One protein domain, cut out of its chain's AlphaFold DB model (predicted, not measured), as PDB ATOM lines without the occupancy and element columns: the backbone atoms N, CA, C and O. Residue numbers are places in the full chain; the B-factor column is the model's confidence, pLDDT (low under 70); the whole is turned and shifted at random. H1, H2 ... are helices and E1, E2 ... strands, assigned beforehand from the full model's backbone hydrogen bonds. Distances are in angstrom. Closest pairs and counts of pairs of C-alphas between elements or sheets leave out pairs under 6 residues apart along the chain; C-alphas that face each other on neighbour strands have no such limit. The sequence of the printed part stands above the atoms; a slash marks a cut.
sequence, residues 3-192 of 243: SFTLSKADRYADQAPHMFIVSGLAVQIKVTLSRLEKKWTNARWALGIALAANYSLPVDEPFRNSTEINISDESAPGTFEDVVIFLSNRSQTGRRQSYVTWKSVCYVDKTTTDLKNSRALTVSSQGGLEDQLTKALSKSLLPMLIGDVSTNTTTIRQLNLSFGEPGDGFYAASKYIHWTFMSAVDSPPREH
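This is residues 3 to 192 of the 243 residues of an uncharacterized protein of Mesocestoides corti (UniProt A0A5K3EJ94). What does the model look like? Two strongly twisted sheets stand partly face to face, the curled sheet E3 E9 E8 E7 over part of the larger sheet E1 E2 E10 E6 E5 E4, and they join at one end, where E6 runs on into E7 and E7 comes close to E10. The short helices H1 and H2 graze the curled sheet, and H3 grazes the larger one. What is its make-up? The printed part has 190 residues, with ten named strands and three named helices in the order E1 to E8, H1, H2, E9, H3, E10; the class is mixed, with 83 residues, under half, in named elements. It is compact, with a radius of gyration of the C-alphas of 17.4 A, and spans 45 by 42 by 26 A.

How does the larger sheet run? Its order is E1, residues 3 to 6, E2, 26 to 34, E10, 176 to 185, E6, 98 to 103, E5, 81 to 86, and E4, 65 to 69, all antiparallel. From E1 across to E4, pairs within hydrogen-bond range are N 5 and O 28, N 29 and O 181, N 101 and O 182, N 85 and O 100, and N 66 and O 84, each at 2.8 A. E4, E5 and E6 form a meander, each strand the antiparallel neighbour of the one before. How does the curled sheet run? Its order is E3, residues 46 to 53, E9, 155 to 163, E8, 118 to 123, and E7, 105 to 107, all antiparallel, with N 49 and O 159, N 162 and O 122, and N 106 and O 119 within hydrogen-bond range, each at 2.8 A. E6 runs on into E7 at 61 degrees, and the closest C-alphas of E7 and E10, those of Cys 106 and Trp 179, are 4.8 A apart. Where are the helices? H1, residues 131 to 137, and H2, residues 142 to 146, only graze the curled sheet, H1 only just, with 5 pairs of C-alphas within 10 A; H3, residues 170 to 174, only grazes the larger sheet. Every O i to N i+4 pair is within hydrogen-bond range in H1 and H2; in H3 it is 0 of 1, beside 1 of 2 O i to N i+3 pairs.

Where does the first strand begin? C-alpha 3 of E1 is at (168.988, 219.208, 146.363). How long are the longer strands? E10 measures 30.5 A from first to last C-alpha and ends at (157.970, 210.857, 133.194); E9 measures 26.1 A, E2 25.6 A and E3 22.8 A.

How far does it reach? The two C-alphas farthest apart, those of Thr 41 and Gly 94, are 51.8 A apart, and the printed part has no cut. Which links are long, and where is confidence low? The five links from E1 through to E6 are long; pLDDT is under 70 at residues 69 to 80, 90 to 96, 150 to 151 and 190 to 192.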
ATOM      1  N   SER A   3     169.566 218.018 146.983       93.25
ATOM      2  CA  SER A   3     168.988 219.208 146.363       93.25
ATOM      3  C   SER A   3     168.126 218.778 145.188       93.25
ATOM      4  O   SER A   3     168.552 217.949 144.386       93.25
ATOM      5  N   PHE A   4     166.932 219.349 145.094       93.44
ATOM      6  CA  PHE A   4     165.945 219.026 144.071       93.44
ATOM      7  C   PHE A   4     165.761 220.237 143.164       93.44
ATOM      8  O   PHE A   4     165.630 221.364 143.643       93.44
ATOM      9  N   THR A   5     165.759 220.017 141.856       91.56
ATOM     10  CA  THR A   5     165.600 221.076 140.861       91.56
ATOM     11  C   THR A   5     164.549 220.661 139.846       91.56
ATOM     12  O   THR A   5     164.611 219.578 139.270       91.56
ATOM     13  N   LEU A   6     163.572 221.543 139.649       90.31
ATOM     14  CA  LEU A   6     162.526 221.420 138.643       90.31
ATOM     15  C   LEU A   6     162.647 222.589 137.668       90.31
ATOM     16  O   LEU A   6     163.054 223.686 138.056       90.31
ATOM     17  N   SER A   7     162.271 222.361 136.413       88.44
ATOM     18  CA  SER A   7     162.272 223.396 135.379       88.44
ATOM     19  C   SER A   7     160.876 223.591 134.795       88.44
ATOM     20  O   SER A   7     160.120 222.634 134.629       88.44
ATOM     21  N   LYS A   8     160.545 224.849 134.480       89.06
ATOM     22  CA  LYS A   8     159.320 225.239 133.753       89.06
ATOM     23  C   LYS A   8     159.519 225.312 132.236       89.06
ATOM     24  O   LYS A   8     158.564 225.559 131.506       89.06
ATOM     25  N   ALA A   9     160.753 225.149 131.776       88.44
ATOM     26  CA  ALA A   9     161.120 225.157 130.371       88.44
ATOM     27  C   ALA A   9     162.140 224.052 130.111       88.44
ATOM     28  O   ALA A   9     162.926 223.713 131.005       88.44
ATOM     29  N   ASP A  10     162.119 223.527 128.895       87.69
ATOM     30  CA  ASP A  10     163.110 222.571 128.425       87.69
ATOM     31  C   ASP A  10     164.468 223.266 128.373       87.69
ATOM     32  O   ASP A  10     164.627 224.293 127.708       87.69
ATOM     33  N   ARG A  11     165.433 222.756 129.139       86.00
ATOM     34  CA  ARG A  11     166.772 223.347 129.210       86.00
ATOM     35  C   ARG A  11     167.808 222.352 129.690       86.00
ATOM     36  O   ARG A  11     167.504 221.447 130.461       86.00
ATOM     37  N   TYR A  12     169.055 222.596 129.322       84.75
ATOM     38  CA  TYR A  12     170.191 221.958 129.968       84.75
ATOM     39  C   TYR A  12     170.406 222.531 131.372       84.75
ATOM     40  O   TYR A  12     170.153 223.712 131.623       84.75
ATOM     41  N   ALA A  13     170.839 221.682 132.303       84.25
ATOM     42  CA  ALA A  13     171.210 222.122 133.637       84.25
ATOM     43  C   ALA A  13     172.407 223.086 133.577       84.25
ATOM     44  O   ALA A  13     173.369 222.852 132.848       84.25
ATOM     45  N   ASP A  14     172.370 224.140 134.395       82.50
ATOM     46  CA  ASP A  14     173.407 225.184 134.401       82.50
ATOM     47  C   ASP A  14     174.765 224.662 134.917       82.50
ATOM     48  O   ASP A  14     175.812 225.235 134.632       82.50
ATOM     49  N   GLN A  15     174.753 223.571 135.690       80.44
ATOM     50  CA  GLN A  15     175.945 222.925 136.242       80.44
ATOM     51  C   GLN A  15     176.213 221.595 135.547       80.44
ATOM     52  O   GLN A  15     175.275 220.879 135.177       80.44
ATOM     53  N   ALA A  16     177.490 221.223 135.459       79.75
ATOM     54  CA  ALA A  16     177.868 219.920 134.946       79.75
ATOM     55  C   ALA A  16     177.202 218.789 135.778       79.75
ATOM     56  O   ALA A  16     176.982 218.937 136.989       79.75
ATOM     57  N   PRO A  17     176.824 217.669 135.145       80.00
ATOM     58  CA  PRO A  17     177.187 217.286 133.785       80.00
ATOM     59  C   PRO A  17     176.110 217.696 132.756       80.00
ATOM     60  O   PRO A  17     175.748 216.913 131.890       80.00
ATOM     61  N   HIS A  18     175.510 218.885 132.925       82.56
ATOM     62  CA  HIS A  18     174.621 219.533 131.956       82.56
ATOM     63  C   HIS A  18     173.519 218.613 131.421       82.56
ATOM     64  O   HIS A  18     173.269 218.552 130.229       82.56
ATOM     65  N   MET A  19     172.838 217.876 132.302       82.06
ATOM     66  CA  MET A  19     171.739 216.999 131.880       82.06
ATOM     67  C   MET A  19     170.549 217.818 131.362       82.06
ATOM     68  O   MET A  19     170.211 218.854 131.944       82.06
ATOM     69  N   PHE A  20     169.886 217.340 130.307       84.75
ATOM     70  CA  PHE A  20     168.691 217.977 129.750       84.75
ATOM     71  C   PHE A  20     167.462 217.745 130.638       84.75
ATOM     72  O   PHE A  20     167.070 216.607 130.887       84.75
ATOM     73  N   ILE A  21     166.839 218.824 131.109       86.94
ATOM     74  CA  ILE A  21     165.661 218.808 131.976       86.94
ATOM     75  C   ILE A  21     164.422 219.111 131.134       86.94
ATOM     76  O   ILE A  21     164.273 220.224 130.628       86.94
ATOM     77  N   VAL A  22     163.509 218.143 131.050       86.75
ATOM     78  CA  VAL A  22     162.196 218.312 130.407       86.75
ATOM     79  C   VAL A  22     161.247 219.076 131.333       86.75
ATOM     80  O   VAL A  22     161.104 218.753 132.518       86.75
ATOM     81  N   SER A  23     160.572 220.084 130.791       86.00
ATOM     82  CA  SER A  23     159.645 220.952 131.510       86.00
ATOM     83  C   SER A  23     158.512 220.173 132.173       86.00
ATOM     84  O   SER A  23     157.799 219.403 131.530       86.00
ATOM     85  N   GLY A  24     158.331 220.384 133.480       81.00
ATOM     86  CA  GLY A  24     157.200 219.855 134.255       81.00
ATOM     87  C   GLY A  24     157.142 218.330 134.424       81.00
ATOM     88  O   GLY A  24     156.304 217.849 135.184       81.00
ATOM     89  N   LEU A  25     158.016 217.575 133.757       85.44
ATOM     90  CA  LEU A  25     158.012 216.111 133.753       85.44
ATOM     91  C   LEU A  25     159.272 215.499 134.363       85.44
ATOM     92  O   LEU A  25     159.281 214.299 134.623       85.44
ATOM     93  N   ALA A  26     160.306 216.304 134.611       90.62
ATOM     94  CA  ALA A  26     161.576 215.856 135.156       90.62
ATOM     95  C   ALA A  26     161.932 216.553 136.476       90.62
ATOM     96  O   ALA A  26     161.739 217.759 136.651       90.62
ATOM     97  N   VAL A  27     162.516 215.782 137.390       92.75
ATOM     98  CA  VAL A  27     163.122 216.267 138.629       92.75
ATOM     99  C   VAL A  27     164.587 215.867 138.635       92.75
ATOM    100  O   VAL A  27     164.926 214.683 138.640       92.75
ATOM    101  N   GLN A  28     165.459 216.868 138.665       93.56
ATOM    102  CA  GLN A  28     166.887 216.671 138.852       93.56
ATOM    103  C   GLN A  28     167.196 216.608 140.349       93.56
ATOM    104  O   GLN A  28     166.765 217.461 141.128       93.56
ATOM    105  N   ILE A  29     167.952 215.594 140.753       94.50
ATOM    106  CA  ILE A  29     168.319 215.326 142.138       94.50
ATOM    107  C   ILE A  29     169.839 215.328 142.231       94.50
ATOM    108  O   ILE A  29     170.518 214.469 141.670       94.50
ATOM    109  N   LYS A  30     170.374 216.297 142.971       94.12
ATOM    110  CA  LYS A  30     171.799 216.409 143.282       94.12
ATOM    111  C   LYS A  30     172.061 215.857 144.674       94.12
ATOM    112  O   LYS A  30     171.541 216.362 145.671       94.12
ATOM    113  N   VAL A  31     172.911 214.844 144.741       94.69
ATOM    114  CA  VAL A  31     173.403 214.236 145.975       94.69
ATOM    115  C   VAL A  31     174.784 214.798 146.261       94.69
ATOM    116  O   VAL A  31     175.661 214.775 145.407       94.69
ATOM    117  N   THR A  32     174.989 215.328 147.463       94.06
ATOM    118  CA  THR A  32     176.282 215.864 147.906       94.06
ATOM    119  C   THR A  32     176.731 215.176 149.188       94.06
ATOM    120  O   THR A  32     176.039 215.231 150.211       94.06
ATOM    121  N   LEU A  33     177.908 214.558 149.135       92.50
ATOM    122  CA  LEU A  33     178.614 213.961 150.261       92.50
ATOM    123  C   LEU A  33     179.727 214.918 150.683       92.50
ATOM    124  O   LEU A  33     180.743 215.052 150.003       92.50
ATOM    125  N   SER A  34     179.566 215.584 151.819       92.12
ATOM    126  CA  SER A  34     180.543 216.557 152.313       92.12
ATOM    127  C   SER A  34     180.878 216.291 153.769       92.12
ATOM    128  O   SER A  34     179.959 216.140 154.572       92.12
ATOM    129  N   ARG A  35     182.172 216.333 154.108       85.88
ATOM    130  CA  ARG A  35     182.661 216.209 155.493       85.88
ATOM    131  C   ARG A  35     182.192 214.929 156.197       85.88
ATOM    132  O   ARG A  35     181.955 214.948 157.400       85.88
ATOM    133  N   LEU A  36     182.063 213.828 155.458       85.44
ATOM    134  CA  LEU A  36     181.799 212.530 156.072       85.44
ATOM    135  C   LEU A  36     183.029 212.068 156.858       85.44
ATOM    136  O   LEU A  36     184.157 212.142 156.355       85.44
ATOM    137  N   GLU A  37     182.811 211.589 158.080       81.06
ATOM    138  CA  GLU A  37     183.877 211.000 158.883       81.06
ATOM    139  C   GLU A  37     184.376 209.714 158.231       81.06
ATOM    140  O   GLU A  37     183.600 208.862 157.794       81.06
ATOM    141  N   LYS A  38     185.701 209.576 158.154       74.25
ATOM    142  CA  LYS A  38     186.340 208.391 157.590       74.25
ATOM    143  C   LYS A  38     186.923 207.543 158.708       74.25
ATOM    144  O   LYS A  38     187.726 208.022 159.503       74.25
ATOM    145  N   LYS A  39     186.564 206.262 158.716       78.38
ATOM    146  CA  LYS A  39     187.213 205.259 159.568       78.38
ATOM    147  C   LYS A  39     188.519 204.740 158.955       78.38
ATOM    148  O   LYS A  39     189.419 204.340 159.682       78.38
ATOM    149  N   TRP A  40     188.641 204.783 157.625       78.88
ATOM    150  CA  TRP A  40     189.793 204.259 156.884       78.88
ATOM    151  C   TRP A  40     190.470 205.336 156.033       78.88
ATOM    152  O   TRP A  40     189.832 206.285 155.572       78.88
ATOM    153  N   THR A  41     191.776 205.180 155.815       76.38
ATOM    154  CA  THR A  41     192.610 206.118 155.048       76.38
ATOM    155  C   THR A  41     192.220 206.176 153.573       76.38
ATOM    156  O   THR A  41     192.114 207.275 153.036       76.38
ATOM    157  N   ASN A  42     191.905 205.021 152.977       78.25
ATOM    158  CA  ASN A  42     191.522 204.842 151.572       78.25
ATOM    159  C   ASN A  42     190.047 204.423 151.436       78.25
ATOM    160  O   ASN A  42     189.722 203.412 150.816       78.25
ATOM    161  N   ALA A  43     189.145 205.158 152.086       81.81
ATOM    162  CA  ALA A  43     187.719 204.853 152.038       81.81
ATOM    163  C   ALA A  43     187.083 205.334 150.722       81.81
ATOM    164  O   ALA A  43     187.147 206.523 150.390       81.81
ATOM    165  N   ARG A  44     186.416 204.414 150.019       85.62
ATOM    166  CA  ARG A  44     185.439 204.734 148.971       85.62
ATOM    167  C   ARG A  44     184.053 204.833 149.577       85.62
ATOM    168  O   ARG A  44     183.686 204.020 150.422       85.62
ATOM    169  N   TRP A  45     183.287 205.803 149.101       89.00
ATOM    170  CA  TRP A  45     181.869 205.879 149.409       89.00
ATOM    171  C   TRP A  45     181.066 205.260 148.282       89.00
ATOM    172  O   TRP A  45     181.433 205.353 147.108       89.00
ATOM    173  N   ALA A  46     179.956 204.650 148.671       90.88
ATOM    174  CA  ALA A  46     178.947 204.180 147.754       90.88
ATOM    175  C   ALA A  46     177.562 204.616 148.234       90.88
ATOM    176  O   ALA A  46     177.349 204.844 149.426       90.88
ATOM    177  N   LEU A  47     176.635 204.735 147.292       92.62
ATOM    178  CA  LEU A  47     175.234 205.032 147.530       92.62
ATOM    179  C   LEU A  47     174.389 203.854 147.045       92.62
ATOM    180  O   LEU A  47     174.417 203.516 145.864       92.62
ATOM    181  N   GLY A  48     173.636 203.242 147.957       92.69
ATOM    182  CA  GLY A  48     172.602 202.275 147.602       92.69
ATOM    183  C   GLY A  48     171.332 203.004 147.172       92.69
ATOM    184  O   GLY A  48     170.834 203.859 147.905       92.69
ATOM    185  N   ILE A  49     170.812 202.672 145.994       92.12
ATOM    186  CA  ILE A  49     169.556 203.200 145.461       92.12
ATOM    187  C   ILE A  49     168.594 202.043 145.247       92.12
ATOM    188  O   ILE A  49     168.938 201.061 144.595       92.12
ATOM    189  N   ALA A  50     167.375 202.187 145.763       91.31
ATOM    190  CA  ALA A  50     166.262 201.307 145.448       91.31
ATOM    191  C   ALA A  50     165.354 201.995 144.422       91.31
ATOM    192  O   ALA A  50     164.793 203.059 144.682       91.31
ATOM    193  N   LEU A  51     165.230 201.387 143.249       91.62
ATOM    194  CA  LEU A  51     164.309 201.778 142.193       91.62
ATOM    195  C   LEU A  51     163.029 200.975 142.343       91.62
ATOM    196  O   LEU A  51     163.090 199.760 142.508       91.62
ATOM    197  N   ALA A  52     161.884 201.639 142.265       89.50
ATOM    198  CA  ALA A  52     160.599 200.995 142.453       89.50
ATOM    199  C   ALA A  52     159.631 201.365 141.329       89.50
ATOM    200  O   ALA A  52     159.608 202.509 140.873       89.50
ATOM    201  N   ALA A  53     158.830 200.395 140.895       89.00
ATOM    202  CA  ALA A  53     157.852 200.574 139.835       89.00
ATOM    203  C   ALA A  53     156.557 199.808 140.131       89.00
ATOM    204  O   ALA A  53     156.574 198.733 140.732       89.00
ATOM    205  N   ASN A  54     155.431 200.351 139.660       86.88
ATOM    206  CA  ASN A  54     154.103 199.749 139.799       86.88
ATOM    207  C   ASN A  54     153.811 198.756 138.659       86.88
ATOM    208  O   ASN A  54     152.889 198.932 137.860       86.88
ATOM    209  N   TYR A  55     154.685 197.768 138.516       85.62
ATOM    210  CA  TYR A  55     154.441 196.570 137.722       85.62
ATOM    211  C   TYR A  55     155.329 195.445 138.244       85.62
ATOM    212  O   TYR A  55     156.337 195.702 138.903       85.62
ATOM    213  N   SER A  56     154.969 194.201 137.945       84.94
ATOM    214  CA  SER A  56     155.717 193.027 138.381       84.94
ATOM    215  C   SER A  56     156.765 192.585 137.363       84.94
ATOM    216  O   SER A  56     156.529 192.579 136.153       84.94
ATOM    217  N   LEU A  57     157.924 192.198 137.884       85.81
ATOM    218  CA  LEU A  57     159.009 191.530 137.182       85.81
ATOM    219  C   LEU A  57     159.387 190.255 137.949       85.81
ATOM    220  O   LEU A  57     159.328 190.256 139.185       85.81
ATOM    221  N   PRO A  58     159.820 189.189 137.253       85.56
ATOM    222  CA  PRO A  58     160.466 188.033 137.871       85.56
ATOM    223  C   PRO A  58     161.594 188.459 138.814       85.56
ATOM    224  O   PRO A  58     162.270 189.446 138.542       85.56
ATOM    225  N   VAL A  59     161.810 187.718 139.905       77.81
ATOM    226  CA  VAL A  59     162.731 188.091 141.003       77.81
ATOM    227  C   VAL A  59     164.129 188.479 140.505       77.81
ATOM    228  O   VAL A  59     164.671 189.488 140.953       77.81
ATOM    229  N   ASP A  60     164.653 187.743 139.525       80.88
ATOM    230  CA  ASP A  60     166.010 187.921 138.994       80.88
ATOM    231  C   ASP A  60     166.079 188.824 137.753       80.88
ATOM    232  O   ASP A  60     167.155 189.048 137.199       80.88
ATOM    233  N   GLU A  61     164.945 189.359 137.289       88.00
ATOM    234  CA  GLU A  61     164.919 190.224 136.111       88.00
ATOM    235  C   GLU A  61     165.182 191.686 136.513       88.00
ATOM    236  O   GLU A  61     164.431 192.245 137.326       88.00
ATOM    237  N   PRO A  62     166.233 192.337 135.979       89.94
ATOM    238  CA  PRO A  62     166.508 193.746 136.240       89.94
ATOM    239  C   PRO A  62     165.542 194.656 135.467       89.94
ATOM    240  O   PRO A  62     164.971 194.268 134.448       89.94
ATOM    241  N   PHE A  63     165.405 195.916 135.892       90.75
ATOM    242  CA  PHE A  63     164.781 196.919 135.033       90.75
ATOM    243  C   PHE A  63     165.591 197.084 133.750       90.75
ATOM    244  O   PHE A  63     166.825 197.048 133.772       90.75
ATOM    245  N   ARG A  64     164.897 197.337 132.638       88.38
ATOM    246  CA  ARG A  64     165.556 197.621 131.363       88.38
ATOM    247  C   ARG A  64     166.438 198.854 131.523       88.38
ATOM    248  O   ARG A  64     165.936 199.925 131.864       88.38
ATOM    249  N   ASN A  65     167.717 198.713 131.216       87.19
ATOM    250  CA  ASN A  65     168.642 199.825 131.085       87.19
ATOM    251  C   ASN A  65     168.982 200.079 129.608       87.19
ATOM    252  O   ASN A  65     168.872 199.194 128.762       87.19
ATOM    253  N   SER A  66     169.347 201.316 129.302       84.06
ATOM    254  CA  SER A  66     170.044 201.721 128.087       84.06
ATOM    255  C   SER A  66     171.285 202.476 128.525       84.06
ATOM    256  O   SER A  66     171.216 203.279 129.457       84.06
ATOM    257  N   THR A  67     172.406 202.197 127.881       80.25
ATOM    258  CA  THR A  67     173.669 202.900 128.093       80.25
ATOM    259  C   THR A  67     174.089 203.468 126.754       80.25
ATOM    260  O   THR A  67     174.362 202.712 125.819       80.25
ATOM    261  N   GLU A  68     174.096 204.788 126.647       72.56
ATOM    262  CA  GLU A  68     174.520 205.491 125.442       72.56
ATOM    263  C   GLU A  68     175.829 206.216 125.746       72.56
ATOM    264  O   GLU A  68     175.924 206.995 126.690       72.56
ATOM    265  N   ILE A  69     176.873 205.929 124.966       64.94
ATOM    266  CA  ILE A  69     178.116 206.696 125.034       64.94
ATOM    267  C   ILE A  69     177.869 208.002 124.297       64.94
ATOM    268  O   ILE A  69     177.604 208.000 123.092       64.94
ATOM    269  N   ASN A  70     177.988 209.110 125.013       60.72
ATOM    270  CA  ASN A  70     177.724 210.418 124.457       60.72
ATOM    271  C   ASN A  70     179.021 211.219 124.321       60.72
ATOM    272  O   ASN A  70     179.717 211.489 125.293       60.72
ATOM    273  N   ILE A  71     179.341 211.593 123.083       56.38
ATOM    274  CA  ILE A  71     180.549 212.352 122.719       56.38
ATOM    275  C   ILE A  71     180.251 213.867 122.695       56.38
ATOM    276  O   ILE A  71     181.148 214.682 122.505       56.38
ATOM    277  N   SER A  72     178.983 214.263 122.858       51.72
ATOM    278  CA  SER A  72     178.517 215.632 122.608       51.72
ATOM    279  C   SER A  72     178.654 216.600 123.787       51.72
ATOM    280  O   SER A  72     178.421 217.793 123.587       51.72
ATOM    281  N   ASP A  73     179.045 216.132 124.980       53.44
ATOM    282  CA  ASP A  73     179.230 217.005 126.144       53.44
ATOM    283  C   ASP A  73     180.545 217.794 126.022       53.44
ATOM    284  O   ASP A  73     181.584 217.470 126.598       53.44
ATOM    285  N   GLU A  74     180.480 218.856 125.220       52.78
ATOM    286  CA  GLU A  74     181.531 219.848 124.976       52.78
ATOM    287  C   GLU A  74     182.086 220.454 126.281       52.78
ATOM    288  O   GLU A  74     183.226 220.919 126.313       52.78
ATOM    289  N   SER A  75     181.314 220.400 127.376       47.22
ATOM    290  CA  SER A  75     181.687 220.954 128.685       47.22
ATOM    291  C   SER A  75     182.386 219.949 129.611       47.22
ATOM    292  O   SER A  75     183.014 220.358 130.591       47.22
ATOM    293  N   ALA A  76     182.354 218.648 129.305       46.97
ATOM    294  CA  ALA A  76     183.078 217.619 130.049       46.97
ATOM    295  C   ALA A  76     183.717 216.609 129.077       46.97
ATOM    296  O   ALA A  76     183.160 215.532 128.872       46.97
ATOM    297  N   PRO A  77     184.893 216.920 128.490       46.75
ATOM    298  CA  PRO A  77     185.559 216.035 127.537       46.75
ATOM    299  C   PRO A  77     186.038 214.740 128.214       46.75
ATOM    300  O   PRO A  77     187.174 214.626 128.658       46.75
ATOM    301  N   GLY A  78     185.153 213.754 128.304       54.44
ATOM    302  CA  GLY A  78     185.392 212.422 128.839       54.44
ATOM    303  C   GLY A  78     184.332 211.466 128.302       54.44
ATOM    304  O   GLY A  78     183.192 211.861 128.074       54.44
ATOM    305  N   THR A  79     184.706 210.212 128.056       55.38
ATOM    306  CA  THR A  79     183.785 209.174 127.572       55.38
ATOM    307  C   THR A  79     182.875 208.733 128.718       55.38
ATOM    308  O   THR A  79     183.095 207.691 129.329       55.38
ATOM    309  N   PHE A  80     181.892 209.558 129.072       69.94
ATOM    310  CA  PHE A  80     180.902 209.206 130.082       69.94
ATOM    311  C   PHE A  80     179.682 208.579 129.413       69.94
ATOM    312  O   PHE A  80     179.175 209.059 128.401       69.94
ATOM    313  N   GLU A  81     179.231 207.473 129.992       77.44
ATOM    314  CA  GLU A  81     178.013 206.798 129.568       77.44
ATOM    315  C   GLU A  81     176.801 207.453 130.221       77.44
ATOM    316  O   GLU A  81     176.754 207.622 131.449       77.44
ATOM    317  N   ASP A  82     175.816 207.770 129.390       84.69
ATOM    318  CA  ASP A  82     174.482 208.175 129.795       84.69
ATOM    319  C   ASP A  82     173.691 206.900 130.089       84.69
ATOM    320  O   ASP A  82     173.410 206.086 129.207       84.69
ATOM    321  N   VAL A  83     173.377 206.696 131.365       89.31
ATOM    322  CA  VAL A  83     172.669 205.515 131.852       89.31
ATOM    323  C   VAL A  83     171.212 205.882 132.047       89.31
ATOM    324  O   VAL A  83     170.896 206.745 132.860       89.31
ATOM    325  N   VAL A  84     170.319 205.182 131.357       91.31
ATOM    326  CA  VAL A  84     168.868 205.333 131.485       91.31
ATOM    327  C   VAL A  84     168.271 204.021 131.968       91.31
ATOM    328  O   VAL A  84     168.425 202.994 131.316       91.31
ATOM    329  N   ILE A  85     167.535 204.042 133.075       92.44
ATOM    330  CA  ILE A  85     166.741 202.908 133.553       92.44
ATOM    331  C   ILE A  85     165.263 203.211 133.364       92.44
ATOM    332  O   ILE A  85     164.749 204.201 133.880       92.44
ATOM    333  N   PHE A  86     164.566 202.327 132.656       90.81
ATOM    334  CA  PHE A  86     163.133 202.438 132.419       90.81
ATOM    335  C   PHE A  86     162.355 201.735 133.532       90.81
ATOM    336  O   PHE A  86     162.477 200.530 133.733       90.81
ATOM    337  N   LEU A  87     161.490 202.491 134.203       88.69
ATOM    338  CA  LEU A  87     160.606 202.033 135.274       88.69
ATOM    339  C   LEU A  87     159.211 201.661 134.740       88.69
ATOM    340  O   LEU A  87     158.205 201.859 135.416       88.69
ATOM    341  N   SER A  88     159.125 201.154 133.507       81.62
ATOM    342  CA  SER A  88     157.854 200.792 132.866       81.62
ATOM    343  C   SER A  88     157.978 199.527 132.018       81.62
ATOM    344  O   SER A  88     159.036 199.233 131.458       81.62
ATOM    345  N   ASN A  89     156.877 198.779 131.910       72.31
ATOM    346  CA  ASN A  89     156.830 197.540 131.139       72.31
ATOM    347  C   ASN A  89     156.743 197.824 129.625       72.31
ATOM    348  O   ASN A  89     155.927 198.628 129.175       72.31
ATOM    349  N   ARG A  90     157.544 197.102 128.828       63.28
ATOM    350  CA  ARG A  90     157.571 197.156 127.354       63.28
ATOM    351  C   ARG A  90     156.211 196.857 126.712       63.28
ATOM    352  O   ARG A  90     155.943 197.371 125.631       63.28
ATOM    353  N   SER A  91     155.370 196.050 127.360       55.53
ATOM    354  CA  SER A  91     154.035 195.693 126.858       55.53
ATOM    355  C   SER A  91     153.012 196.830 126.945       55.53
ATOM    356  O   SER A  91     151.955 196.741 126.328       55.53
ATOM    357  N   GLN A  92     153.314 197.919 127.664       58.03
ATOM    358  CA  GLN A  92     152.446 199.093 127.763       58.03
ATOM    359  C   GLN A  92     152.702 200.074 126.611       58.03
ATOM    360  O   GLN A  92     153.076 201.232 126.815       58.03
ATOM    361  N   THR A  93     152.504 199.611 125.379       48.59
ATOM    362  CA  THR A  93     152.497 200.483 124.203       48.59
ATOM    363  C   THR A  93     151.414 201.560 124.380       48.59
ATOM    364  O   THR A  93     150.244 201.261 124.600       48.59
ATOM    365  N   GLY A  94     151.812 202.836 124.355       55.28
ATOM    366  CA  GLY A  94     150.898 203.984 124.465       55.28
ATOM    367  C   GLY A  94     150.726 204.604 125.860       55.28
ATOM    368  O   GLY A  94     150.047 205.623 125.968       55.28
ATOM    369  N   ARG A  95     151.345 204.068 126.925       60.47
ATOM    370  CA  ARG A  95     151.411 204.755 128.234       60.47
ATOM    371  C   ARG A  95     152.716 205.544 128.357       60.47
ATOM    372  O   ARG A  95     153.755 205.099 127.874       60.47
ATOM    373  N   ARG A  96     152.658 206.710 129.018       68.69
ATOM    374  CA  ARG A  96     153.854 207.496 129.370       68.69
ATOM    375  C   ARG A  96     154.785 206.611 130.194       68.69
ATOM    376  O   ARG A  96     154.382 206.104 131.240       68.69
ATOM    377  N   GLN A  97     155.994 206.396 129.689       81.56
ATOM    378  CA  GLN A  97     157.030 205.646 130.394       81.56
ATOM    379  C   GLN A  97     157.566 206.506 131.540       81.56
ATOM    380  O   GLN A  97     157.343 207.705 131.569       81.56
ATOM    381  N   SER A  98     158.225 205.918 132.522       88.56
ATOM    382  CA  SER A  98     159.008 206.680 133.498       88.56
ATOM    383  C   SER A  98     160.421 206.154 133.466       88.56
ATOM    384  O   SER A  98     160.631 204.956 133.250       88.56
ATOM    385  N   TYR A  99     161.389 207.033 133.660       90.50
ATOM    386  CA  TYR A  99     162.791 206.668 133.616       90.50
ATOM    387  C   TYR A  99     163.590 207.431 134.659       90.50
ATOM    388  O   TYR A  99     163.218 208.514 135.111       90.50
ATOM    389  N   VAL A 100     164.714 206.834 135.026       93.12
ATOM    390  CA  VAL A 100     165.758 207.474 135.812       93.12
ATOM    391  C   VAL A 100     166.998 207.522 134.943       93.12
ATOM    392  O   VAL A 100     167.368 206.504 134.365       93.12
ATOM    393  N   THR A 101     167.618 208.689 134.826       91.81
ATOM    394  CA  THR A 101     168.827 208.875 134.026       91.81
ATOM    395  C   THR A 101     169.926 209.568 134.814       91.81
ATOM    396  O   THR A 101     169.655 210.405 135.678       91.81
ATOM    397  N   TRP A 102     171.172 209.209 134.538       91.44
ATOM    398  CA  TRP A 102     172.351 209.901 135.037       91.44
ATOM    399  C   TRP A 102     173.524 209.695 134.087       91.44
ATOM    400  O   TRP A 102     173.561 208.741 133.315       91.44
ATOM    401  N   LYS A 103     174.527 210.560 134.209       88.88
ATOM    402  CA  LYS A 103     175.825 210.369 133.561       88.88
ATOM    403  C   LYS A 103     176.760 209.620 134.508       88.88
ATOM    404  O   LYS A 103     176.711 209.846 135.723       88.88
ATOM    405  N   SER A 104     177.608 208.738 133.981       89.19
ATOM    406  CA  SER A 104     178.541 207.897 134.761       89.19
ATOM    407  C   SER A 104     179.752 208.671 135.307       89.19
ATOM    408  O   SER A 104     180.900 208.242 135.207       89.19
ATOM    409  N   VAL A 105     179.488 209.830 135.911       88.25
ATOM    410  CA  VAL A 105     180.477 210.791 136.392       88.25
ATOM    411  C   VAL A 105     180.038 211.400 137.718       88.25
ATOM    412  O   VAL A 105     178.859 211.667 137.949       88.25
ATOM    413  N   CYS A 106     180.995 211.659 138.597       90.31
ATOM    414  CA  CYS A 106     180.807 212.465 139.795       90.31
ATOM    415  C   CYS A 106     181.917 213.511 139.907       90.31
ATOM    416  O   CYS A 106     182.963 213.392 139.274       90.31
ATOM    417  N   TYR A 107     181.694 214.539 140.719       90.62
ATOM    418  CA  TYR A 107     182.608 215.672 140.835       90.62
ATOM    419  C   TYR A 107     183.093 215.846 142.264       90.62
ATOM    420  O   TYR A 107     182.301 215.830 143.211       90.62
ATOM    421  N   VAL A 108     184.399 216.051 142.413       91.00
ATOM    422  CA  VAL A 108     185.061 216.080 143.720       91.00
ATOM    423  C   VAL A 108     185.367 217.483 144.244       91.00
ATOM    424  O   VAL A 108     185.787 217.629 145.386       91.00
ATOM    425  N   ASP A 109     185.105 218.526 143.463       88.94
ATOM    426  CA  ASP A 109     185.251 219.920 143.888       88.94
ATOM    427  C   ASP A 109     183.868 220.562 144.096       88.94
ATOM    428  O   ASP A 109     182.876 220.224 143.443       88.94
ATOM    429  N   LYS A 110     183.788 221.462 145.075       86.31
ATOM    430  CA  LYS A 110     182.593 222.248 145.393       86.31
ATOM    431  C   LYS A 110     182.406 223.425 144.435       86.31
ATOM    432  O   LYS A 110     181.274 223.864 144.247       86.31
ATOM    433  N   THR A 111     183.502 223.964 143.911       82.31
ATOM    434  CA  THR A 111     183.538 225.235 143.179       82.31
ATOM    435  C   THR A 111     183.600 225.056 141.672       82.31
ATOM    436  O   THR A 111     182.997 225.848 140.954       82.31
ATOM    437  N   THR A 112     184.277 224.011 141.202       80.00
ATOM    438  CA  THR A 112     184.471 223.742 139.776       80.00
ATOM    439  C   THR A 112     183.961 222.350 139.419       80.00
ATOM    440  O   THR A 112     184.071 221.405 140.202       80.00
ATOM    441  N   THR A 113     183.383 222.220 138.229       78.88
ATOM    442  CA  THR A 113     182.858 220.955 137.701       78.88
ATOM    443  C   THR A 113     183.556 220.577 136.401       78.88
ATOM    444  O   THR A 113     182.934 220.112 135.452       78.88
ATOM    445  N   ASP A 114     184.865 220.805 136.367       78.06
ATOM    446  CA  ASP A 114     185.696 220.561 135.194       78.06
ATOM    447  C   ASP A 114     186.139 219.096 135.138       78.06
ATOM    448  O   ASP A 114     186.156 218.385 136.149       78.06
ATOM    449  N   LEU A 115     186.623 218.667 133.971       75.50
ATOM    450  CA  LEU A 115     187.139 217.314 133.753       75.50
ATOM    451  C   LEU A 115     188.184 216.887 134.801       75.50
ATOM    452  O   LEU A 115     188.155 215.758 135.282       75.50
ATOM    453  N   LYS A 116     189.072 217.794 135.228       81.88
ATOM    454  CA  LYS A 116     190.109 217.504 136.241       81.88
ATOM    455  C   LYS A 116     189.525 217.041 137.579       81.88
ATOM    456  O   LYS A 116     190.139 216.239 138.287       81.88
ATOM    457  N   ASN A 117     188.338 217.538 137.905       86.38
ATOM    458  CA  ASN A 117     187.619 217.241 139.136       86.38
ATOM    459  C   ASN A 117     186.490 216.231 138.924       86.38
ATOM    460  O   ASN A 117     185.767 215.925 139.871       86.38
ATOM    461  N   SER A 118     186.356 215.693 137.714       86.75
ATOM    462  CA  SER A 118     185.477 214.570 137.423       86.75
ATOM    463  C   SER A 118     186.127 213.245 137.828       86.75
ATOM    464  O   SER A 118     187.349 213.089 137.777       86.75
ATOM    465  N   ARG A 119     185.317 212.290 138.272       87.25
ATOM    466  CA  ARG A 119     185.702 210.903 138.551       87.25
ATOM    467  C   ARG A 119     184.629 209.980 138.007       87.25
ATOM    468  O   ARG A 119     183.449 210.336 138.078       87.25
ATOM    469  N   ALA A 120     185.007 208.797 137.531       86.94
ATOM    470  CA  ALA A 120     184.013 207.824 137.111       86.94
ATOM    471  C   ALA A 120     183.109 207.391 138.269       86.94
ATOM    472  O   ALA A 120     183.481 207.362 139.451       86.94
ATOM    473  N   LEU A 121     181.890 207.053 137.876       89.00
ATOM    474  CA  LEU A 121     180.890 206.418 138.708       89.00
ATOM    475  C   LEU A 121     180.743 204.970 138.250       89.00
ATOM    476  O   LEU A 121     180.404 204.724 137.096       89.00
ATOM    477  N   THR A 122     180.949 204.012 139.148       89.31
ATOM    478  CA  THR A 122     180.722 202.595 138.838       89.31
ATOM    479  C   THR A 122     179.411 202.128 139.453       89.31
ATOM    480  O   THR A 122     179.181 202.303 140.653       89.31
ATOM    481  N   VAL A 123     178.565 201.511 138.629       90.81
ATOM    482  CA  VAL A 123     177.229 201.023 138.988       90.81
ATOM    483  C   VAL A 123     177.265 199.499 139.113       90.81
ATOM    484  O   VAL A 123     177.796 198.819 138.236       90.81
ATOM    485  N   SER A 124     176.700 198.941 140.184       91.88
ATOM    486  CA  SER A 124     176.512 197.491 140.301       91.88
ATOM    487  C   SER A 124     175.361 196.997 139.426       91.88
ATOM    488  O   SER A 124     174.444 197.748 139.092       91.88
ATOM    489  N   SER A 125     175.333 195.693 139.149       90.94
ATOM    490  CA  SER A 125     174.129 195.043 138.629       90.94
ATOM    491  C   SER A 125     172.931 195.298 139.550       90.94
ATOM    492  O   SER A 125     173.084 195.444 140.767       90.94
ATOM    493  N   GLN A 126     171.743 195.361 138.952       92.00
ATOM    494  CA  GLN A 126     170.495 195.478 139.694       92.00
ATOM    495  C   GLN A 126     170.183 194.140 140.364       92.00
ATOM    496  O   GLN A 126     170.197 193.104 139.703       92.00
ATOM    497  N   GLY A 127     169.897 194.175 141.659       88.81
ATOM    498  CA  GLY A 127     169.520 193.007 142.447       88.81
ATOM    499  C   GLY A 127     168.138 193.150 143.067       88.81
ATOM    500  O   GLY A 127     167.584 194.252 143.156       88.81
ATOM    501  N   GLY A 128     167.587 192.024 143.518       85.88
ATOM    502  CA  GLY A 128     166.441 192.018 144.422       85.88
ATOM    503  C   GLY A 128     166.750 192.768 145.721       85.88
ATOM    504  O   GLY A 128     167.907 192.938 146.107       85.88
ATOM    505  N   LEU A 129     165.699 193.248 146.380       83.38
ATOM    506  CA  LEU A 129     165.816 193.930 147.661       83.38
ATOM    507  C   LEU A 129     165.830 192.907 148.806       83.38
ATOM    508  O   LEU A 129     165.062 191.949 148.780       83.38
ATOM    509  N   GLU A 130     166.660 193.128 149.824       83.69
ATOM    510  CA  GLU A 130     166.652 192.300 151.034       83.69
ATOM    511  C   GLU A 130     165.300 192.393 151.764       83.69
ATOM    512  O   GLU A 130     164.757 193.484 151.949       83.69
ATOM    513  N   ASP A 131     164.784 191.264 152.260       81.62
ATOM    514  CA  ASP A 131     163.485 191.166 152.942       81.62
ATOM    515  C   ASP A 131     163.299 192.179 154.080       81.62
ATOM    516  O   ASP A 131     162.203 192.713 154.278       81.62
ATOM    517  N   GLN A 132     164.355 192.453 154.854       83.62
ATOM    518  CA  GLN A 132     164.292 193.432 155.941       83.62
ATOM    519  C   GLN A 132     164.050 194.847 155.415       83.62
ATOM    520  O   GLN A 132     163.232 195.589 155.966       83.62
ATOM    521  N   LEU A 133     164.721 195.204 154.320       83.06
ATOM    522  CA  LEU A 133     164.591 196.506 153.685       83.06
ATOM    523  C   LEU A 133     163.235 196.632 152.980       83.06
ATOM    524  O   LEU A 133     162.589 197.671 153.100       83.06
ATOM    525  N   THR A 134     162.732 195.559 152.365       83.25
ATOM    526  CA  THR A 134     161.368 195.499 151.814       83.25
ATOM    527  C   THR A 134     160.315 195.783 152.887       83.25
ATOM    528  O   THR A 134     159.424 196.608 152.683       83.25
ATOM    529  N   LYS A 135     160.449 195.177 154.076       85.50
ATOM    530  CA  LYS A 135     159.556 195.429 155.225       85.50
ATOM    531  C   LYS A 135     159.666 196.851 155.777       85.50
ATOM    532  O   LYS A 135     158.692 197.376 156.311       85.50
ATOM    533  N   ALA A 136     160.844 197.466 155.704       87.62
ATOM    534  CA  ALA A 136     161.016 198.863 156.092       87.62
ATOM    535  C   ALA A 136     160.350 199.802 155.071       87.62
ATOM    536  O   ALA A 136     159.635 200.730 155.455       87.62
ATOM    537  N   LEU A 137     160.519 199.529 153.773       86.31
ATOM    538  CA  LEU A 137     159.918 200.311 152.695       86.31
ATOM    539  C   LEU A 137     158.393 200.192 152.655       86.31
ATOM    540  O   LEU A 137     157.729 201.191 152.379       86.31
ATOM    541  N   SER A 138     157.821 199.035 152.996       85.38
ATOM    542  CA  SER A 138     156.362 198.871 153.081       85.38
ATOM    543  C   SER A 138     155.715 199.689 154.205       85.38
ATOM    544  O   SER A 138     154.513 199.925 154.175       85.38
ATOM    545  N   LYS A 139     156.501 200.172 155.176       87.56
ATOM    546  CA  LYS A 139     156.050 201.095 156.234       87.56
ATOM    547  C   LYS A 139     156.373 202.563 155.937       87.56
ATOM    548  O   LYS A 139     156.092 203.429 156.762       87.56
ATOM    549  N   SER A 140     157.011 202.842 154.803       88.12
ATOM    550  CA  SER A 140     157.376 204.197 154.382       88.12
ATOM    551  C   SER A 140     156.236 204.870 153.603       88.12
ATOM    552  O   SER A 140     155.126 204.352 153.535       88.12
ATOM    553  N   LEU A 141     156.508 206.019 152.976       88.94
ATOM    554  CA  LEU A 141     155.573 206.668 152.047       88.94
ATOM    555  C   LEU A 141     155.484 205.957 150.685       88.94
ATOM    556  O   LEU A 141     154.618 206.288 149.879       88.94
ATOM    557  N   LEU A 142     156.366 204.990 150.413       87.75
ATOM    558  CA  LEU A 142     156.437 204.304 149.125       87.75
ATOM    559  C   LEU A 142     155.102 203.657 148.701       87.75
ATOM    560  O   LEU A 142     154.698 203.890 147.561       87.75
ATOM    561  N   PRO A 143     154.356 202.948 149.576       87.75
ATOM    562  CA  PRO A 143     153.094 202.328 149.183       87.75
ATOM    563  C   PRO A 143     152.019 203.318 148.723       87.75
ATOM    564  O   PRO A 143     151.165 202.974 147.912       87.75
ATOM    565  N   MET A 144     152.080 204.567 149.197       86.44
ATOM    566  CA  MET A 144     151.170 205.631 148.762       86.44
ATOM    567  C   MET A 144     151.460 206.087 147.322       86.44
ATOM    568  O   MET A 144     150.564 206.583 146.646       86.44
ATOM    569  N   LEU A 145     152.700 205.925 146.848       84.62
ATOM    570  CA  LEU A 145     153.133 206.370 145.521       84.62
ATOM    571  C   LEU A 145     152.977 205.287 144.452       84.62
ATOM    572  O   LEU A 145     152.568 205.588 143.333       84.62
ATOM    573  N   ILE A 146     153.331 204.042 144.778       83.25
ATOM    574  CA  ILE A 146     153.411 202.950 143.793       83.25
ATOM    575  C   ILE A 146     152.419 201.811 144.038       83.25
ATOM    576  O   ILE A 146     152.371 200.883 143.236       83.25
ATOM    577  N   GLY A 147     151.614 201.883 145.099       82.50
ATOM    578  CA  GLY A 147     150.759 200.785 145.542       82.50
ATOM    579  C   GLY A 147     151.463 199.865 146.537       82.50
ATOM    580  O   GLY A 147     152.613 200.087 146.910       82.50
ATOM    581  N   ASP A 148     150.752 198.841 147.001       80.88
ATOM    582  CA  ASP A 148     151.256 197.957 148.048       80.88
ATOM    583  C   ASP A 148     152.566 197.264 147.620       80.88
ATOM    584  O   ASP A 148     152.673 196.618 146.576       80.88
ATOM    585  N   VAL A 149     153.599 197.454 148.439       76.81
ATOM    586  CA  VAL A 149     154.945 196.902 148.234       76.81
ATOM    587  C   VAL A 149     154.986 195.409 148.579       76.81
ATOM    588  O   VAL A 149     155.883 194.692 148.149       76.81
ATOM    589  N   SER A 150     154.022 194.934 149.371       69.31
ATOM    590  CA  SER A 150     153.917 193.533 149.781       69.31
ATOM    591  C   SER A 150     153.172 192.651 148.775       69.31
ATOM    592  O   SER A 150     153.219 191.426 148.886       69.31
ATOM    593  N   THR A 151     152.508 193.246 147.782       68.25
ATOM    594  CA  THR A 151     151.793 192.516 146.733       68.25
ATOM    595  C   THR A 151     152.682 192.289 145.509       68.25
ATOM    596  O   THR A 151     153.501 193.133 145.151       68.25
ATOM    597  N   ASN A 152     152.457 191.185 144.783       70.38
ATOM    598  CA  ASN A 152     153.146 190.835 143.523       70.38
ATOM    599  C   ASN A 152     152.813 191.772 142.340       70.38
ATOM    600  O   ASN A 152     152.844 191.358 141.184       70.38
ATOM    601  N   THR A 153     152.427 193.017 142.608       79.69
ATOM    602  CA  THR A 153     152.070 194.038 141.616       79.69
ATOM    603  C   THR A 153     153.140 195.113 141.480       79.69
ATOM    604  O   THR A 153     153.117 195.857 140.503       79.69
ATOM    605  N   THR A 154     154.082 195.190 142.423       86.38
ATOM    606  CA  THR A 154     155.184 196.153 142.412       86.38
ATOM    607  C   THR A 154     156.528 195.436 142.319       86.38
ATOM    608  O   THR A 154     156.679 194.286 142.730       86.38
ATOM    609  N   THR A 155     157.515 196.119 141.748       88.44
ATOM    610  CA  THR A 155     158.889 195.623 141.645       88.44
ATOM    611  C   THR A 155     159.820 196.638 142.263       88.44
ATOM    612  O   THR A 155     159.745 197.822 141.932       88.44
ATOM    613  N   ILE A 156     160.733 196.166 143.111       89.94
ATOM    614  CA  ILE A 156     161.832 196.968 143.640       89.94
ATOM    615  C   ILE A 156     163.161 196.311 143.261       89.94
ATOM    616  O   ILE A 156     163.330 195.097 143.406       89.94
ATOM    617  N   ARG A 157     164.101 197.114 142.758       91.25
ATOM    618  CA  ARG A 157     165.476 196.704 142.459       91.25
ATOM    619  C   ARG A 157     166.464 197.627 143.134       91.25
ATOM    620  O   ARG A 157     166.328 198.845 143.054       91.25
ATOM    621  N   GLN A 158     167.465 197.044 143.772       92.31
ATOM    622  CA  GLN A 158     168.560 197.785 144.372       92.31
ATOM    623  C   GLN A 158     169.760 197.813 143.428       92.31
ATOM    624  O   GLN A 158     170.097 196.813 142.800       92.31
ATOM    625  N   LEU A 159     170.431 198.957 143.371       92.94
ATOM    626  CA  LEU A 159     171.736 199.124 142.747       92.94
ATOM    627  C   LEU A 159     172.649 199.920 143.677       92.94
ATOM    628  O   LEU A 159     172.190 200.752 144.459       92.94
ATOM    629  N   ASN A 160     173.946 199.661 143.588       94.00
ATOM    630  CA  ASN A 160     174.964 200.363 144.349       94.00
ATOM    631  C   ASN A 160     175.809 201.202 143.396       94.00
ATOM    632  O   ASN A 160     176.314 200.713 142.388       94.00
ATOM    633  N   LEU A 161     175.973 202.469 143.745       92.94
ATOM    634  CA  LEU A 161     176.779 203.433 143.019       92.94
ATOM    635  C   LEU A 161     178.042 203.699 143.809       92.94
ATOM    636  O   LEU A 161     177.960 204.219 144.915       92.94
ATOM    637  N   SER A 162     179.198 203.353 143.266       92.00
ATOM    638  CA  SER A 162     180.490 203.612 143.897       92.00
ATOM    639  C   SER A 162     181.205 204.763 143.204       92.00
ATOM    640  O   SER A 162     181.236 204.841 141.977       92.00
ATOM    641  N   PHE A 163     181.746 205.676 144.009       90.81
ATOM    642  CA  PHE A 163     182.361 206.906 143.524       90.81
ATOM    643  C   PHE A 163     183.888 206.799 143.530       90.81
ATOM    644  O   PHE A 163     184.479 206.449 144.560       90.81
ATOM    645  N   GLY A 164     184.514 207.186 142.418       84.12
ATOM    646  CA  GLY A 164     185.967 207.286 142.302       84.12
ATOM    647  C   GLY A 164     186.626 206.092 141.617       84.12
ATOM    648  O   GLY A 164     186.060 205.006 141.502       84.12
ATOM    649  N   GLU A 165     187.872 206.294 141.211       82.31
ATOM    650  CA  GLU A 165     188.688 205.316 140.483       82.31
ATOM    651  C   GLU A 165     189.881 204.839 141.325       82.31
ATOM    652  O   GLU A 165     190.206 205.413 142.366       82.31
ATOM    653  N   PRO A 166     190.540 203.723 140.982       80.94
ATOM    654  CA  PRO A 166     191.800 203.365 141.629       80.94
ATOM    655  C   PRO A 166     192.876 204.423 141.343       80.94
ATOM    656  O   PRO A 166     193.159 204.715 140.191       80.94
ATOM    657  N   GLY A 167     193.498 204.971 142.393       79.69
ATOM    658  CA  GLY A 167     194.616 205.919 142.262       79.69
ATOM    659  C   GLY A 167     194.242 207.402 142.342       79.69
ATOM    660  O   GLY A 167     195.132 208.245 142.355       79.69
ATOM    661  N   ASP A 168     192.958 207.738 142.486       80.88
ATOM    662  CA  ASP A 168     192.480 209.126 142.551       80.88
ATOM    663  C   ASP A 168     192.554 209.778 143.950       80.88
ATOM    664  O   ASP A 168     192.108 210.913 144.141       80.88
ATOM    665  N   GLY A 169     193.102 209.059 144.935       80.94
ATOM    666  CA  GLY A 169     193.157 209.480 146.341       80.94
ATOM    667  C   GLY A 169     191.831 209.335 147.100       80.94
ATOM    668  O   GLY A 169     191.756 209.700 148.279       80.94
ATOM    669  N   PHE A 170     190.808 208.760 146.462       84.25
ATOM    670  CA  PHE A 170     189.468 208.503 146.981       84.25
ATOM    671  C   PHE A 170     188.810 209.754 147.588       84.25
ATOM    672  O   PHE A 170     189.233 210.894 147.396       84.25
ATOM    673  N   TYR A 171     187.780 209.558 148.413       85.94
ATOM    674  CA  TYR A 171     187.153 210.655 149.152       85.94
ATOM    675  C   TYR A 171     188.106 211.364 150.120       85.94
ATOM    676  O   TYR A 171     187.851 212.491 150.540       85.94
ATOM    677  N   ALA A 172     189.207 210.715 150.508       83.88
ATOM    678  CA  ALA A 172     190.178 211.293 151.422       83.88
ATOM    679  C   ALA A 172     190.876 212.529 150.837       83.88
ATOM    680  O   ALA A 172     191.195 213.434 151.613       83.88
ATOM    681  N   ALA A 173     191.079 212.564 149.517       84.38
ATOM    682  CA  ALA A 173     191.726 213.670 148.825       84.38
ATOM    683  C   ALA A 173     190.845 214.927 148.785       84.38
ATOM    684  O   ALA A 173     191.317 216.015 149.108       84.38
ATOM    685  N   SER A 174     189.561 214.785 148.447       85.25
ATOM    686  CA  SER A 174     188.667 215.933 148.247       85.25
ATOM    687  C   SER A 174     187.758 216.258 149.434       85.25
ATOM    688  O   SER A 174     187.369 217.409 149.623       85.25
ATOM    689  N   LYS A 175     187.375 215.249 150.231       89.75
ATOM    690  CA  LYS A 175     186.328 215.319 151.275       89.75
ATOM    691  C   LYS A 175     184.989 215.866 150.768       89.75
ATOM    692  O   LYS A 175     184.174 216.388 151.541       89.75
ATOM    693  N   TYR A 176     184.776 215.752 149.463       91.19
ATOM    694  CA  TYR A 176     183.622 216.276 148.768       91.19
ATOM    695  C   TYR A 176     183.356 215.437 147.523       91.19
ATOM    696  O   TYR A 176     184.266 215.168 146.744       91.19
ATOM    697  N   ILE A 177     182.110 215.004 147.364       92.06
ATOM    698  CA  ILE A 177     181.592 214.390 146.144       92.06
ATOM    699  C   ILE A 177     180.219 214.994 145.913       92.06
ATOM    700  O   ILE A 177     179.413 215.076 146.843       92.06
ATOM    701  N   HIS A 178     179.924 215.357 144.675       92.75
ATOM    702  CA  HIS A 178     178.550 215.492 144.240       92.75
ATOM    703  C   HIS A 178     178.289 214.695 142.971       92.75
ATOM    704  O   HIS A 178     179.150 214.542 142.107       92.75
ATOM    705  N   TRP A 179     177.077 214.178 142.894       93.19
ATOM    706  CA  TRP A 179     176.572 213.396 141.785       93.19
ATOM    707  C   TRP A 179     175.121 213.784 141.554       93.19
ATOM    708  O   TRP A 179     174.404 214.130 142.499       93.19
ATOM    709  N   THR A 180     174.698 213.739 140.301       92.81
ATOM    710  CA  THR A 180     173.374 214.188 139.913       92.81
ATOM    711  C   THR A 180     172.721 213.126 139.052       92.81
ATOM    712  O   THR A 180     173.334 212.601 138.128       92.81
ATOM    713  N   PHE A 181     171.460 212.849 139.348       93.19
ATOM    714  CA  PHE A 181     170.595 212.018 138.527       93.19
ATOM    715  C   PHE A 181     169.267 212.727 138.316       93.19
ATOM    716  O   PHE A 181     168.977 213.750 138.940       93.19
ATOM    717  N   MET A 182     168.461 212.203 137.414       92.94
ATOM    718  CA  MET A 182     167.166 212.748 137.072       92.94
ATOM    719  C   MET A 182     166.142 211.632 137.071       92.94
ATOM    720  O   MET A 182     166.404 210.547 136.565       92.94
ATOM    721  N   SER A 183     164.978 211.908 137.641       92.19
ATOM    722  CA  SER A 183     163.799 211.060 137.513       92.19
ATOM    723  C   SER A 183     162.766 211.819 136.703       92.19
ATOM    724  O   SER A 183     162.509 212.992 136.983       92.19
ATOM    725  N   ALA A 184     162.207 211.178 135.688       90.69
ATOM    726  CA  ALA A 184     161.285 211.827 134.780       90.69
ATOM    727  C   ALA A 184     160.189 210.884 134.287       90.69
ATOM    728  O   ALA A 184     160.306 209.655 134.308       90.69
ATOM    729  N   VAL A 185     159.100 211.504 133.852       87.75
ATOM    730  CA  VAL A 185     157.970 210.857 133.194       87.75
ATOM    731  C   VAL A 185     158.036 211.178 131.702       87.75
ATOM    732  O   VAL A 185     158.500 212.241 131.309       87.75
ATOM    733  N   ASP A 186     157.511 210.266 130.897       83.44
ATOM    734  CA  ASP A 186     157.614 210.157 129.444       83.44
ATOM    735  C   ASP A 186     158.920 209.508 128.948       83.44
ATOM    736  O   ASP A 186     159.597 208.786 129.677       83.44
ATOM    737  N   SER A 187     159.220 209.653 127.663       80.31
ATOM    738  CA  SER A 187     160.444 209.155 127.045       80.31
ATOM    739  C   SER A 187     161.655 210.042 127.364       80.31
ATOM    740  O   SER A 187     161.509 211.262 127.483       80.31
ATOM    741  N   PRO A 188     162.858 209.451 127.509       81.06
ATOM    742  CA  PRO A 188     164.081 210.231 127.602       81.06
ATOM    743  C   PRO A 188     164.242 211.088 126.341       81.06
ATOM    744  O   PRO A 188     163.973 210.598 125.236       81.06
ATOM    745  N   PRO A 189     164.648 212.361 126.489       74.31
ATOM    746  CA  PRO A 189     164.922 213.221 125.350       74.31
ATOM    747  C   PRO A 189     165.996 212.551 124.493       74.31
ATOM    748  O   PRO A 189     166.996 212.055 125.009       74.31
ATOM    749  N   ARG A 190     165.780 212.505 123.177       66.62
ATOM    750  CA  ARG A 190     166.821 212.034 122.265       66.62
ATOM    751  C   ARG A 190     167.898 213.101 122.226       66.62
ATOM    752  O   ARG A 190     167.621 214.229 121.822       66.62
ATOM    753  N   GLU A 191     169.099 212.754 122.660       62.41
ATOM    754  CA  GLU A 191     170.210 213.688 122.591       62.41
ATOM    755  C   GLU A 191     170.589 213.928 121.125       62.41
ATOM    756  O   GLU A 191     170.745 213.003 120.323       62.41
ATOM    757  N   HIS A 192     170.669 215.202 120.754       60.38
ATOM    758  CA  HIS A 192     171.111 215.631 119.438       60.38
ATOM    759  C   HIS A 192     172.613 215.905 119.498       60.38
ATOM    760  O   HIS A 192     173.087 216.520 120.450       60.38
TER     761      HIS A 192